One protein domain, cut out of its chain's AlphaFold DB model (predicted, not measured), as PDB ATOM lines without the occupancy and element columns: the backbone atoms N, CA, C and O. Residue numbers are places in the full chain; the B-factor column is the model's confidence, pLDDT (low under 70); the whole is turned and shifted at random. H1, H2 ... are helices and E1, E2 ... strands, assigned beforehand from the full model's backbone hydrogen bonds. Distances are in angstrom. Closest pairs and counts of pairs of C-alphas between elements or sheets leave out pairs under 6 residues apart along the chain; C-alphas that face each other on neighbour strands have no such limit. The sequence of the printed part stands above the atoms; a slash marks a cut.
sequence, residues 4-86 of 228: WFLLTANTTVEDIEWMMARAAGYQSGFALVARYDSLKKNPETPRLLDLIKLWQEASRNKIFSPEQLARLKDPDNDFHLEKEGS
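This is residues 4 to 86 of the 228 residues of an uncharacterized protein of Candidatus Korarchaeota archaeon (UniProt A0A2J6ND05). A small sheet of two parallel strands, E1 and E2, lies over one side of two long helices, H1 and H3, that run side by side, and the longer strand E3 crosses these helices on the other side. H4 packs on the last residues of H1, and short H2 lies toward the opposite end of the longest axis. The printed part has 83 residues with four named helices and three named strands, in the order E1 H1 E2 H2 H3 H4 E3; the class is mixed, helices and strands. The whole is compact, with a radius of gyration of the C-alphas of 12.9 A and spans of 39 by 29 by 19 A.

E1, residues 4 to 7, begins at C-alpha 4 at (32.913, 19.120, 276.563), and its sheet neighbour E2, residues 30 to 34, is 12.1 A long. H1, residues 13 to 25, measures 18.2 A. H3, residues 45 to 60, is the longest helix at 22.5 A and begins at C-alpha 45 at (23.071, 8.287, 286.570). H2 holds residues 36 to 41, and H4 holds residues 66 to 73. E3, residues 78 to 84, is 20.3 A long and ends at C-alpha 84 at (25.658, 18.333, 305.506).

E1 and E2 are parallel at 34 degrees, with N 5 and O 31 2.9 A apart and N 33 and O 5 2.8 A apart, both within hydrogen-bond range. E1, H1 and E2 form a strand-helix-strand unit, two parallel neighbour strands with a helix between them along the chain, and its crossover is right-handed. H1 and E1 are near each other, with 5 pairs of C-alphas within 10 A. H1 and H3 touch at a shallow tilt of 15 degrees, the same way; their closest C-alphas, of Ala 24 and Ser 59, are 5.5 A apart. H3 is apart from E1 and E2. H1 touches H4 with residues 21 to 25 alone, at a steep tilt of 47 degrees, opposite ways; the closest C-alphas, of Gly 25 and Leu 69, are 4.2 A apart. H2 and H3 are close but not clearly touching, with the closest C-alphas, of Leu 39 and Thr 45, 5.8 A apart. E3 pairs with no named strand; its closest C-alphas to H1 are those of Asp 78 and Trp 18, 6.2 A apart, and to H3 those of Leu 81 and Trp 55, 7.1 A apart. In H1, H2, H3 and H4 every O i to N i+4 pair is within hydrogen-bond range.

The two C-alphas farthest apart, those of Asp 37 in H2 and Glu 67 in H4, are 39.2 A apart. The printed part has no cut, and the six links between its elements are tight. The mean pLDDT of the printed part is 95.2, and no printed residue is under 70.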
ATOM      1  N   TRP A   4      34.096  19.970 276.533       92.31
ATOM      2  CA  TRP A   4      32.913  19.120 276.563       92.31
ATOM      3  C   TRP A   4      33.225  17.831 277.323       92.31
ATOM      4  O   TRP A   4      34.335  17.311 277.234       92.31
ATOM      5  N   PHE A   5      32.247  17.319 278.064       93.50
ATOM      6  CA  PHE A   5      32.330  16.016 278.715       93.50
ATOM      7  C   PHE A   5      31.137  15.170 278.288       93.50
ATOM      8  O   PHE A   5      29.988  15.580 278.462       93.50
ATOM      9  N   LEU A   6      31.411  14.003 277.707       93.88
ATOM     10  CA  LEU A   6      30.379  13.064 277.287       93.88
ATOM     11  C   LEU A   6      30.068  12.094 278.429       93.88
ATOM     12  O   LEU A   6      30.888  11.241 278.760       93.88
ATOM     13  N   LEU A   7      28.858  12.177 278.976       93.69
ATOM     14  CA  LEU A   7      28.358  11.201 279.938       93.69
ATOM     15  C   LEU A   7      27.940   9.922 279.195       93.69
ATOM     16  O   LEU A   7      27.074   9.935 278.311       93.69
ATOM     17  N   THR A   8      28.576   8.807 279.551       92.06
ATOM     18  CA  THR A   8      28.372   7.491 278.931       92.06
ATOM     19  C   THR A   8      27.780   6.479 279.914       92.06
ATOM     20  O   THR A   8      27.693   6.724 281.117       92.06
ATOM     21  N   ALA A   9      27.424   5.299 279.396       89.00
ATOM     22  CA  ALA A   9      27.009   4.155 280.209       89.00
ATOM     23  C   ALA A   9      28.052   3.735 281.270       89.00
ATOM     24  O   ALA A   9      27.686   3.109 282.257       89.00
ATOM     25  N   ASN A  10      29.328   4.088 281.062       88.19
ATOM     26  CA  ASN A  10      30.458   3.672 281.895       88.19
ATOM     27  C   ASN A  10      31.033   4.803 282.757       88.19
ATOM     28  O   ASN A  10      31.987   4.565 283.487       88.19
ATOM     29  N   THR A  11      30.488   6.022 282.668       91.56
ATOM     30  CA  THR A  11      30.936   7.141 283.508       91.56
ATOM     31  C   THR A  11      30.735   6.794 284.981       91.56
ATOM     32  O   THR A  11      29.652   6.367 285.382       91.56
ATOM     33  N   THR A  12      31.773   6.991 285.780       90.44
ATOM     34  CA  THR A  12      31.805   6.663 287.204       90.44
ATOM     35  C   THR A  12      31.657   7.907 288.076       90.44
ATOM     36  O   THR A  12      31.779   9.043 287.612       90.44
ATOM     37  N   VAL A  13      31.418   7.690 289.373       92.38
ATOM     38  CA  VAL A  13      31.448   8.761 290.381       92.38
ATOM     39  C   VAL A  13      32.812   9.452 290.382       92.38
ATOM     40  O   VAL A  13      32.864  10.678 290.406       92.38
ATOM     41  N   GLU A  14      33.904   8.686 290.278       91.56
ATOM     42  CA  GLU A  14      35.259   9.241 290.256       91.56
ATOM     43  C   GLU A  14      35.495  10.152 289.047       91.56
ATOM     44  O   GLU A  14      36.107  11.203 289.209       91.56
ATOM     45  N   ASP A  15      34.961   9.818 287.866       93.75
ATOM     46  CA  ASP A  15      35.077  10.678 286.679       93.75
ATOM     47  C   ASP A  15      34.411  12.044 286.897       93.75
ATOM     48  O   ASP A  15      34.945  13.079 286.489       93.75
ATOM     49  N   ILE A  16      33.245  12.058 287.553       97.00
ATOM     50  CA  ILE A  16      32.507  13.290 287.846       97.00
ATOM     51  C   ILE A  16      33.191  14.099 288.944       97.00
ATOM     52  O   ILE A  16      33.367  15.301 288.752       97.00
ATOM     53  N   GLU A  17      33.609  13.474 290.049       97.25
ATOM     54  CA  GLU A  17      34.424  14.132 291.083       97.25
ATOM     55  C   GLU A  17      35.661  14.768 290.447       97.25
ATOM     56  O   GLU A  17      35.960  15.945 290.663       97.25
ATOM     57  N   TRP A  18      36.345  13.998 289.594       95.62
ATOM     58  CA  TRP A  18      37.561  14.427 288.938       95.62
ATOM     59  C   TRP A  18      37.278  15.636 288.041       95.62
ATOM     60  O   TRP A  18      37.885  16.697 288.180       95.62
ATOM     61  N   MET A  19      36.310  15.528 287.136       96.69
ATOM     62  CA  MET A  19      35.963  16.613 286.223       96.69
ATOM     63  C   MET A  19      35.511  17.875 286.978       96.69
ATOM     64  O   MET A  19      35.941  18.986 286.654       96.69
ATOM     65  N   MET A  20      34.646  17.724 287.979       98.12
ATOM     66  CA  MET A  20      34.045  18.852 288.684       98.12
ATOM     67  C   MET A  20      35.021  19.560 289.623       98.12
ATOM     68  O   MET A  20      34.961  20.787 289.723       98.12
ATOM     69  N   ALA A  21      35.972  18.841 290.225       97.94
ATOM     70  CA  ALA A  21      37.076  19.448 290.959       97.94
ATOM     71  C   ALA A  21      37.884  20.398 290.057       97.94
ATOM     72  O   ALA A  21      38.086  21.563 290.402       97.94
ATOM     73  N   ARG A  22      38.250  19.957 288.846       97.69
ATOM     74  CA  ARG A  22      38.926  20.793 287.833       97.69
ATOM     75  C   ARG A  22      38.089  22.015 287.453       97.69
ATOM     76  O   ARG A  22      38.606  23.132 287.423       97.69
ATOM     77  N   ALA A  23      36.796  21.817 287.201       97.44
ATOM     78  CA  ALA A  23      35.861  22.900 286.896       97.44
ATOM     79  C   ALA A  23      35.851  23.972 288.000       97.44
ATOM     80  O   ALA A  23      36.048  25.157 287.716       97.44
ATOM     81  N   ALA A  24      35.720  23.545 289.259       97.81
ATOM     82  CA  ALA A  24      35.772  24.419 290.424       97.81
ATOM     83  C   ALA A  24      37.116  25.155 290.523       97.81
ATOM     84  O   ALA A  24      37.134  26.382 290.623       97.81
ATOM     85  N   GLY A  25      38.237  24.433 290.413       97.56
ATOM     86  CA  GLY A  25      39.587  24.990 290.498       97.56
ATOM     87  C   GLY A  25      39.850  26.087 289.466       97.56
ATOM     88  O   GLY A  25      40.340  27.162 289.809       97.56
ATOM     89  N   TYR A  26      39.477  25.862 288.204       96.94
ATOM     90  CA  TYR A  26      39.598  26.863 287.135       96.94
ATOM     91  C   TYR A  26      38.489  27.919 287.133       96.94
ATOM     92  O   TYR A  26      38.506  28.797 286.272       96.94
ATOM     93  N   GLN A  27      37.524  27.834 288.056       95.25
ATOM     94  CA  GLN A  27      36.336  28.691 288.084       95.25
ATOM     95  C   GLN A  27      35.635  28.723 286.717       95.25
ATOM     96  O   GLN A  27      35.245  29.767 286.194       95.25
ATOM     97  N   SER A  28      35.520  27.549 286.101       94.88
ATOM     98  CA  SER A  28      34.965  27.372 284.767       94.88
ATOM     99  C   SER A  28      34.029  26.170 284.726       94.88
ATOM    100  O   SER A  28      33.911  25.421 285.686       94.88
ATOM    101  N   GLY A  29      33.333  25.990 283.608       91.44
ATOM    102  CA  GLY A  29      32.421  24.865 283.407       91.44
ATOM    103  C   GLY A  29      32.844  23.959 282.259       91.44
ATOM    104  O   GLY A  29      33.593  24.373 281.365       91.44
ATOM    105  N   PHE A  30      32.289  22.751 282.270       92.75
ATOM    106  CA  PHE A  30      32.217  21.862 281.115       92.75
ATOM    107  C   PHE A  30      30.832  21.958 280.475       92.75
ATOM    108  O   PHE A  30      29.824  22.092 281.170       92.75
ATOM    109  N   ALA A  31      30.780  21.850 279.151       94.25
ATOM    110  CA  ALA A  31      29.545  21.531 278.456       94.25
ATOM    111  C   ALA A  31      29.268  20.030 278.634       94.25
ATOM    112  O   ALA A  31      29.989  19.193 278.088       94.25
ATOM    113  N   LEU A  32      28.248  19.688 279.424       93.38
ATOM    114  CA  LEU A  32      27.840  18.300 279.606       93.38
ATOM    115  C   LEU A  32      27.051  17.835 278.380       93.38
ATOM    116  O   LEU A  32      25.997  18.385 278.064       93.38
ATOM    117  N   VAL A  33      27.548  16.804 277.707       94.50
ATOM    118  CA  VAL A  33      26.863  16.137 276.601       94.50
ATOM    119  C   VAL A  33      26.352  14.803 277.120       94.50
ATOM    120  O   VAL A  33      27.129  13.974 277.585       94.50
ATOM    121  N   ALA A  34      25.048  14.570 277.030       92.00
ATOM    122  CA  ALA A  34      24.446  13.310 277.442       92.00
ATOM    123  C   ALA A  34      23.440  12.839 276.393       92.00
ATOM    124  O   ALA A  34      22.642  13.620 275.877       92.00
ATOM    125  N   ARG A  35      23.476  11.542 276.083       93.69
ATOM    126  CA  ARG A  35      22.448  10.877 275.276       93.69
ATOM    127  C   ARG A  35      21.490  10.163 276.218       93.69
ATOM    128  O   ARG A  35      21.945   9.519 277.161       93.69
ATOM    129  N   TYR A  36      20.193  10.231 275.932       93.56
ATOM    130  CA  TYR A  36      19.164   9.593 276.759       93.56
ATOM    131  C   TYR A  36      19.454   8.103 277.012       93.56
ATOM    132  O   TYR A  36      19.408   7.644 278.152       93.56
ATOM    133  N   ASP A  37      19.878   7.372 275.979       93.88
ATOM    134  CA  ASP A  37      20.232   5.955 276.108       93.88
ATOM    135  C   ASP A  37      21.426   5.703 277.035       93.88
ATOM    136  O   ASP A  37      21.440   4.703 277.752       93.88
ATOM    137  N   SER A  38      22.425   6.592 277.048       91.69
ATOM    138  CA  SER A  38      23.570   6.484 277.963       91.69
ATOM    139  C   SER A  38      23.127   6.666 279.411       91.69
ATOM    140  O   SER A  38      23.527   5.887 280.270       91.69
ATOM    141  N   LEU A  39      22.264   7.656 279.659       93.12
ATOM    142  CA  LEU A  39      21.708   7.931 280.984       93.12
ATOM    143  C   LEU A  39      20.882   6.744 281.495       93.12
ATOM    144  O   LEU A  39      21.020   6.346 282.647       93.12
ATOM    145  N   LYS A  40      20.068   6.129 280.629       94.44
ATOM    146  CA  LYS A  40      19.251   4.961 280.987       94.44
ATOM    147  C   LYS A  40      20.087   3.711 281.282       94.44
ATOM    148  O   LYS A  40      19.682   2.889 282.095       94.44
ATOM    149  N   LYS A  41      21.222   3.539 280.595       92.69
ATOM    150  CA  LYS A  41      22.104   2.369 280.741       92.69
ATOM    151  C   LYS A  41      23.091   2.486 281.900       92.69
ATOM    152  O   LYS A  41      23.569   1.456 282.358       92.69
ATOM    153  N   ASN A  42      23.409   3.699 282.349       90.19
ATOM    154  CA  ASN A  42      24.289   3.896 283.494       90.19
ATOM    155  C   ASN A  42      23.476   3.818 284.803       90.19
ATOM    156  O   ASN A  42      22.650   4.702 285.048       90.19
ATOM    157  N   PRO A  43      23.693   2.800 285.657       88.31
ATOM    158  CA  PRO A  43      22.943   2.651 286.904       88.31
ATOM    159  C   PRO A  43      23.248   3.759 287.926       88.31
ATOM    160  O   PRO A  43      22.419   4.028 288.790       88.31
ATOM    161  N   GLU A  44      24.391   4.442 287.810       90.12
ATOM    162  CA  GLU A  44      24.784   5.530 288.711       90.12
ATOM    163  C   GLU A  44      24.220   6.891 288.277       90.12
ATOM    164  O   GLU A  44      24.414   7.870 288.993       90.12
ATOM    165  N   THR A  45      23.516   6.996 287.137       95.06
ATOM    166  CA  THR A  45      23.071   8.287 286.570       95.06
ATOM    167  C   THR A  45      22.462   9.251 287.593       95.06
ATOM    168  O   THR A  45      22.910  10.399 287.614       95.06
ATOM    169  N   PRO A  46      21.491   8.854 288.447       96.06
ATOM    170  CA  PRO A  46      20.930   9.773 289.439       96.06
ATOM    171  C   PRO A  46      22.014  10.372 290.345       96.06
ATOM    172  O   PRO A  46      22.117  11.590 290.474       96.06
ATOM    173  N   ARG A  47      22.908   9.519 290.856       95.75
ATOM    174  CA  ARG A  47      24.026   9.914 291.715       95.75
ATOM    175  C   ARG A  47      25.031  10.812 290.992       95.75
ATOM    176  O   ARG A  47      25.526  11.764 291.585       95.75
ATOM    177  N   LEU A  48      25.327  10.540 289.718       96.75
ATOM    178  CA  LEU A  48      26.228  11.375 288.913       96.75
ATOM    179  C   LEU A  48      25.666  12.790 288.726       96.75
ATOM    180  O   LEU A  48      26.403  13.767 288.849       96.75
ATOM    181  N   LEU A  49      24.365  12.909 288.443       97.00
ATOM    182  CA  LEU A  49      23.700  14.203 288.268       97.00
ATOM    183  C   LEU A  49      23.620  14.987 289.584       97.00
ATOM    184  O   LEU A  49      23.886  16.191 289.585       97.00
ATOM    185  N   ASP A  50      23.329  14.311 290.697       97.81
ATOM    186  CA  ASP A  50      23.351  14.920 292.030       97.81
ATOM    187  C   ASP A  50      24.744  15.442 292.387       97.81
ATOM    188  O   ASP A  50      24.882  16.550 292.906       97.81
ATOM    189  N   LEU A  51      25.792  14.694 292.039       97.94
ATOM    190  CA  LEU A  51      27.165  15.111 292.282       97.94
ATOM    191  C   LEU A  51      27.573  16.320 291.425       97.94
ATOM    192  O   LEU A  51      28.189  17.258 291.934       97.94
ATOM    193  N   ILE A  52      27.189  16.350 290.141       97.69
ATOM    194  CA  ILE A  52      27.391  17.529 289.281       97.69
ATOM    195  C   ILE A  52      26.729  18.754 289.919       97.69
ATOM    196  O   ILE A  52      27.361  19.806 290.038       97.69
ATOM    197  N   LYS A  53      25.472  18.617 290.360       97.69
ATOM    198  CA  LYS A  53      24.731  19.692 291.025       97.69
ATOM    199  C   LYS A  53      25.446  20.158 292.297       97.69
ATOM    200  O   LYS A  53      25.645  21.361 292.460       97.69
ATOM    201  N   LEU A  54      25.881  19.230 293.151       98.31
ATOM    202  CA  LEU A  54      26.586  19.518 294.402       98.31
ATOM    203  C   LEU A  54      27.830  20.390 294.173       98.31
ATOM    204  O   LEU A  54      27.986  21.445 294.791       98.31
ATOM    205  N   TRP A  55      28.691  19.992 293.237       98.25
ATOM    206  CA  TRP A  55      29.905  20.741 292.905       98.25
ATOM    207  C   TRP A  55      29.625  22.090 292.237       98.25
ATOM    208  O   TRP A  55      30.348  23.067 292.470       98.25
ATOM    209  N   GLN A  56      28.585  22.168 291.403       96.81
ATOM    210  CA  GLN A  56      28.155  23.430 290.801       96.81
ATOM    211  C   GLN A  56      27.662  24.417 291.863       96.81
ATOM    212  O   GLN A  56      28.014  25.596 291.799       96.81
ATOM    213  N   GLU A  57      26.885  23.955 292.842       97.19
ATOM    214  CA  GLU A  57      26.439  24.773 293.974       97.19
ATOM    215  C   GLU A  57      27.622  25.282 294.804       97.19
ATOM    216  O   GLU A  57      27.727  26.489 295.030       97.19
ATOM    217  N   ALA A  58      28.552  24.401 295.184       97.50
ATOM    218  CA  ALA A  58      29.765  24.773 295.914       97.50
ATOM    219  C   ALA A  58      30.578  25.857 295.186       97.50
ATOM    220  O   ALA A  58      30.996  26.856 295.777       97.50
ATOM    221  N   SER A  59      30.751  25.688 293.873       96.12
ATOM    222  CA  SER A  59      31.493  26.629 293.032       96.12
ATOM    223  C   SER A  59      30.789  27.984 292.914       96.12
ATOM    224  O   SER A  59      31.434  29.024 293.039       96.12
ATOM    225  N   ARG A  60      29.461  27.999 292.722       95.50
ATOM    226  CA  ARG A  60      28.654  29.236 292.656       95.50
ATOM    227  C   ARG A  60      28.669  30.007 293.970       95.50
ATOM    228  O   ARG A  60      28.770  31.231 293.949       95.50
ATOM    229  N   ASN A  61      28.637  29.289 295.090       95.94
ATOM    230  CA  ASN A  61      28.713  29.865 296.430       95.94
ATOM    231  C   ASN A  61      30.139  30.271 296.832       95.94
ATOM    232  O   ASN A  61      30.326  30.815 297.915       95.94
ATOM    233  N   LYS A  62      31.143  30.040 295.969       96.25
ATOM    234  CA  LYS A  62      32.553  30.397 296.195       96.25
ATOM    235  C   LYS A  62      33.095  29.853 297.522       96.25
ATOM    236  O   LYS A  62      33.834  30.540 298.224       96.25
ATOM    237  N   ILE A  63      32.743  28.611 297.859       96.75
ATOM    238  CA  ILE A  63      33.120  28.027 299.153       96.75
ATOM    239  C   ILE A  63      34.629  27.782 299.267       96.75
ATOM    240  O   ILE A  63      35.157  27.786 300.374       96.75
ATOM    241  N   PHE A  64      35.327  27.571 298.147       97.69
ATOM    242  CA  PHE A  64      36.724  27.132 298.130       97.69
ATOM    243  C   PHE A  64      37.711  28.282 298.374       97.69
ATOM    244  O   PHE A  64      37.576  29.359 297.790       97.69
ATOM    245  N   SER A  65      38.736  28.043 299.197       97.12
ATOM    246  CA  SER A  65      39.852  28.975 299.396       97.12
ATOM    247  C   SER A  65      40.779  29.038 298.167       97.12
ATOM    248  O   SER A  65      40.756  28.128 297.332       97.12
ATOM    249  N   PRO A  66      41.642  30.065 298.044       97.50
ATOM    250  CA  PRO A  66      42.646  30.131 296.979       97.50
ATOM    251  C   PRO A  66      43.559  28.894 296.906       97.50
ATOM    252  O   PRO A  66      43.839  28.393 295.816       97.50
ATOM    253  N   GLU A  67      43.975  28.352 298.051       97.56
ATOM    254  CA  GLU A  67      44.824  27.158 298.154       97.56
ATOM    255  C   GLU A  67      44.065  25.898 297.723       97.56
ATOM    256  O   GLU A  67      44.604  25.041 297.018       97.56
ATOM    257  N   GLN A  68      42.784  25.794 298.096       98.00
ATOM    258  CA  GLN A  68      41.910  24.721 297.626       98.00
ATOM    259  C   GLN A  68      41.743  24.789 296.108       98.00
ATOM    260  O   GLN A  68      41.965  23.787 295.435       98.00
ATOM    261  N   LEU A  69      41.442  25.966 295.554       98.31
ATOM    262  CA  LEU A  69      41.311  26.171 294.110       98.31
ATOM    263  C   LEU A  69      42.590  25.799 293.353       98.31
ATOM    264  O   LEU A  69      42.503  25.203 292.282       98.31
ATOM    265  N   ALA A  70      43.770  26.109 293.897       98.19
ATOM    266  CA  ALA A  70      45.042  25.721 293.293       98.19
ATOM    267  C   ALA A  70      45.197  24.193 293.211       98.19
ATOM    268  O   ALA A  70      45.484  23.674 292.134       98.19
ATOM    269  N   ARG A  71      44.931  23.463 294.303       97.75
ATOM    270  CA  ARG A  71      45.019  21.988 294.310       97.75
ATOM    271  C   ARG A  71      43.929  21.324 293.475       97.75
ATOM    272  O   ARG A  71      44.181  20.290 292.871       97.75
ATOM    273  N   LEU A  72      42.741  21.924 293.407       98.06
ATOM    274  CA  LEU A  72      41.630  21.442 292.589       98.06
ATOM    275  C   LEU A  72      41.956  21.469 291.087       98.06
ATOM    276  O   LEU A  72      41.418  20.646 290.355       98.06
ATOM    277  N   LYS A  73      42.838  22.367 290.618       97.25
ATOM    278  CA  LYS A  73      43.296  22.410 289.212       97.25
ATOM    279  C   LYS A  73      44.223  21.255 288.846       97.25
ATOM    280  O   LYS A  73      44.274  20.877 287.679       97.25
ATOM    281  N   ASP A  74      44.966  20.742 289.818       96.50
ATOM    282  CA  ASP A  74      45.996  19.735 289.598       96.50
ATOM    283  C   ASP A  74      45.354  18.358 289.322       96.50
ATOM    284  O   ASP A  74      44.612  17.845 290.168       96.50
ATOM    285  N   PRO A  75      45.595  17.757 288.138       93.25
ATOM    286  CA  PRO A  75      45.009  16.476 287.756       93.25
ATOM    287  C   PRO A  75      45.515  15.292 288.588       93.25
ATOM    288  O   PRO A  75      44.854  14.250 288.603       93.25
ATOM    289  N   ASP A  76      46.652  15.432 289.280       93.44
ATOM    290  CA  ASP A  76      47.160  14.400 290.182       93.44
ATOM    291  C   ASP A  76      46.392  14.359 291.510       93.44
ATOM    292  O   ASP A  76      46.450  13.341 292.202       93.44
ATOM    293  N   ASN A  77      45.596  15.384 291.836       95.81
ATOM    294  CA  ASN A  77      44.784  15.413 293.049       95.81
ATOM    295  C   ASN A  77      43.342  14.943 292.799       95.81
ATOM    296  O   ASN A  77      42.620  15.455 291.933       95.81
ATOM    297  N   ASP A  78      42.894  14.007 293.637       95.88
ATOM    298  CA  ASP A  78      41.503  13.557 293.677       95.88
ATOM    299  C   ASP A  78      40.822  14.106 294.928       95.88
ATOM    300  O   ASP A  78      41.446  14.253 295.983       95.88
ATOM    301  N   PHE A  79      39.527  14.385 294.805       97.56
ATOM    302  CA  PHE A  79      38.717  14.949 295.873       97.56
ATOM    303  C   PHE A  79      37.366  14.255 295.939       97.56
ATOM    304  O   PHE A  79      36.915  13.654 294.968       97.56
ATOM    305  N   HIS A  80      36.727  14.370 297.092       97.38
ATOM    306  CA  HIS A  80      35.315  14.093 297.261       97.38
ATOM    307  C   HIS A  80      34.673  15.259 297.998       97.38
ATOM    308  O   HIS A  80      35.225  15.749 298.986       97.38
ATOM    309  N   LEU A  81      33.529  15.713 297.506       98.25
ATOM    310  CA  LEU A  81      32.774  16.791 298.126       98.25
ATOM    311  C   LEU A  81      31.491  16.243 298.737       98.25
ATOM    312  O   LEU A  81      30.731  15.530 298.087       98.25
ATOM    313  N   GLU A  82      31.221  16.649 299.972       97.25
ATOM    314  CA  GLU A  82      29.978  16.358 300.676       97.25
ATOM    315  C   GLU A  82      29.393  17.653 301.246       97.25
ATOM    316  O   GLU A  82      30.112  18.616 301.535       97.25
ATOM    317  N   LYS A  83      28.073  17.667 301.438       97.00
ATOM    318  CA  LYS A  83      27.363  18.752 302.114       97.00
ATOM    319  C   LYS A  83      26.415  18.177 303.155       97.00
ATOM    320  O   LYS A  83      25.596  17.318 302.841       97.00
ATOM    321  N   GLU A  84      26.503  18.693 304.372       95.12
ATOM    322  CA  GLU A  84      25.658  18.333 305.506       95.12
ATOM    323  C   GLU A  84      25.014  19.606 306.070       95.12
ATOM    324  O   GLU A  84      25.668  20.439 306.700       95.12
ATOM    325  N   GLY A  85      23.722  19.801 305.787       92.75
ATOM    326  CA  GLY A  85      23.032  21.053 306.101       92.75
ATOM    327  C   GLY A  85      23.657  22.240 305.359       92.75
ATOM    328  O   GLY A  85      23.660  22.280 304.126       92.75
ATOM    329  N   SER A  86      24.174  23.214 306.110       92.50
ATOM    330  CA  SER A  86      24.931  24.347 305.561       92.50
ATOM    331  C   SER A  86      26.432  24.076 305.441       92.50
ATOM    332  O   SER A  86      27.125  24.866 304.823       92.50
TER     333      SER A  86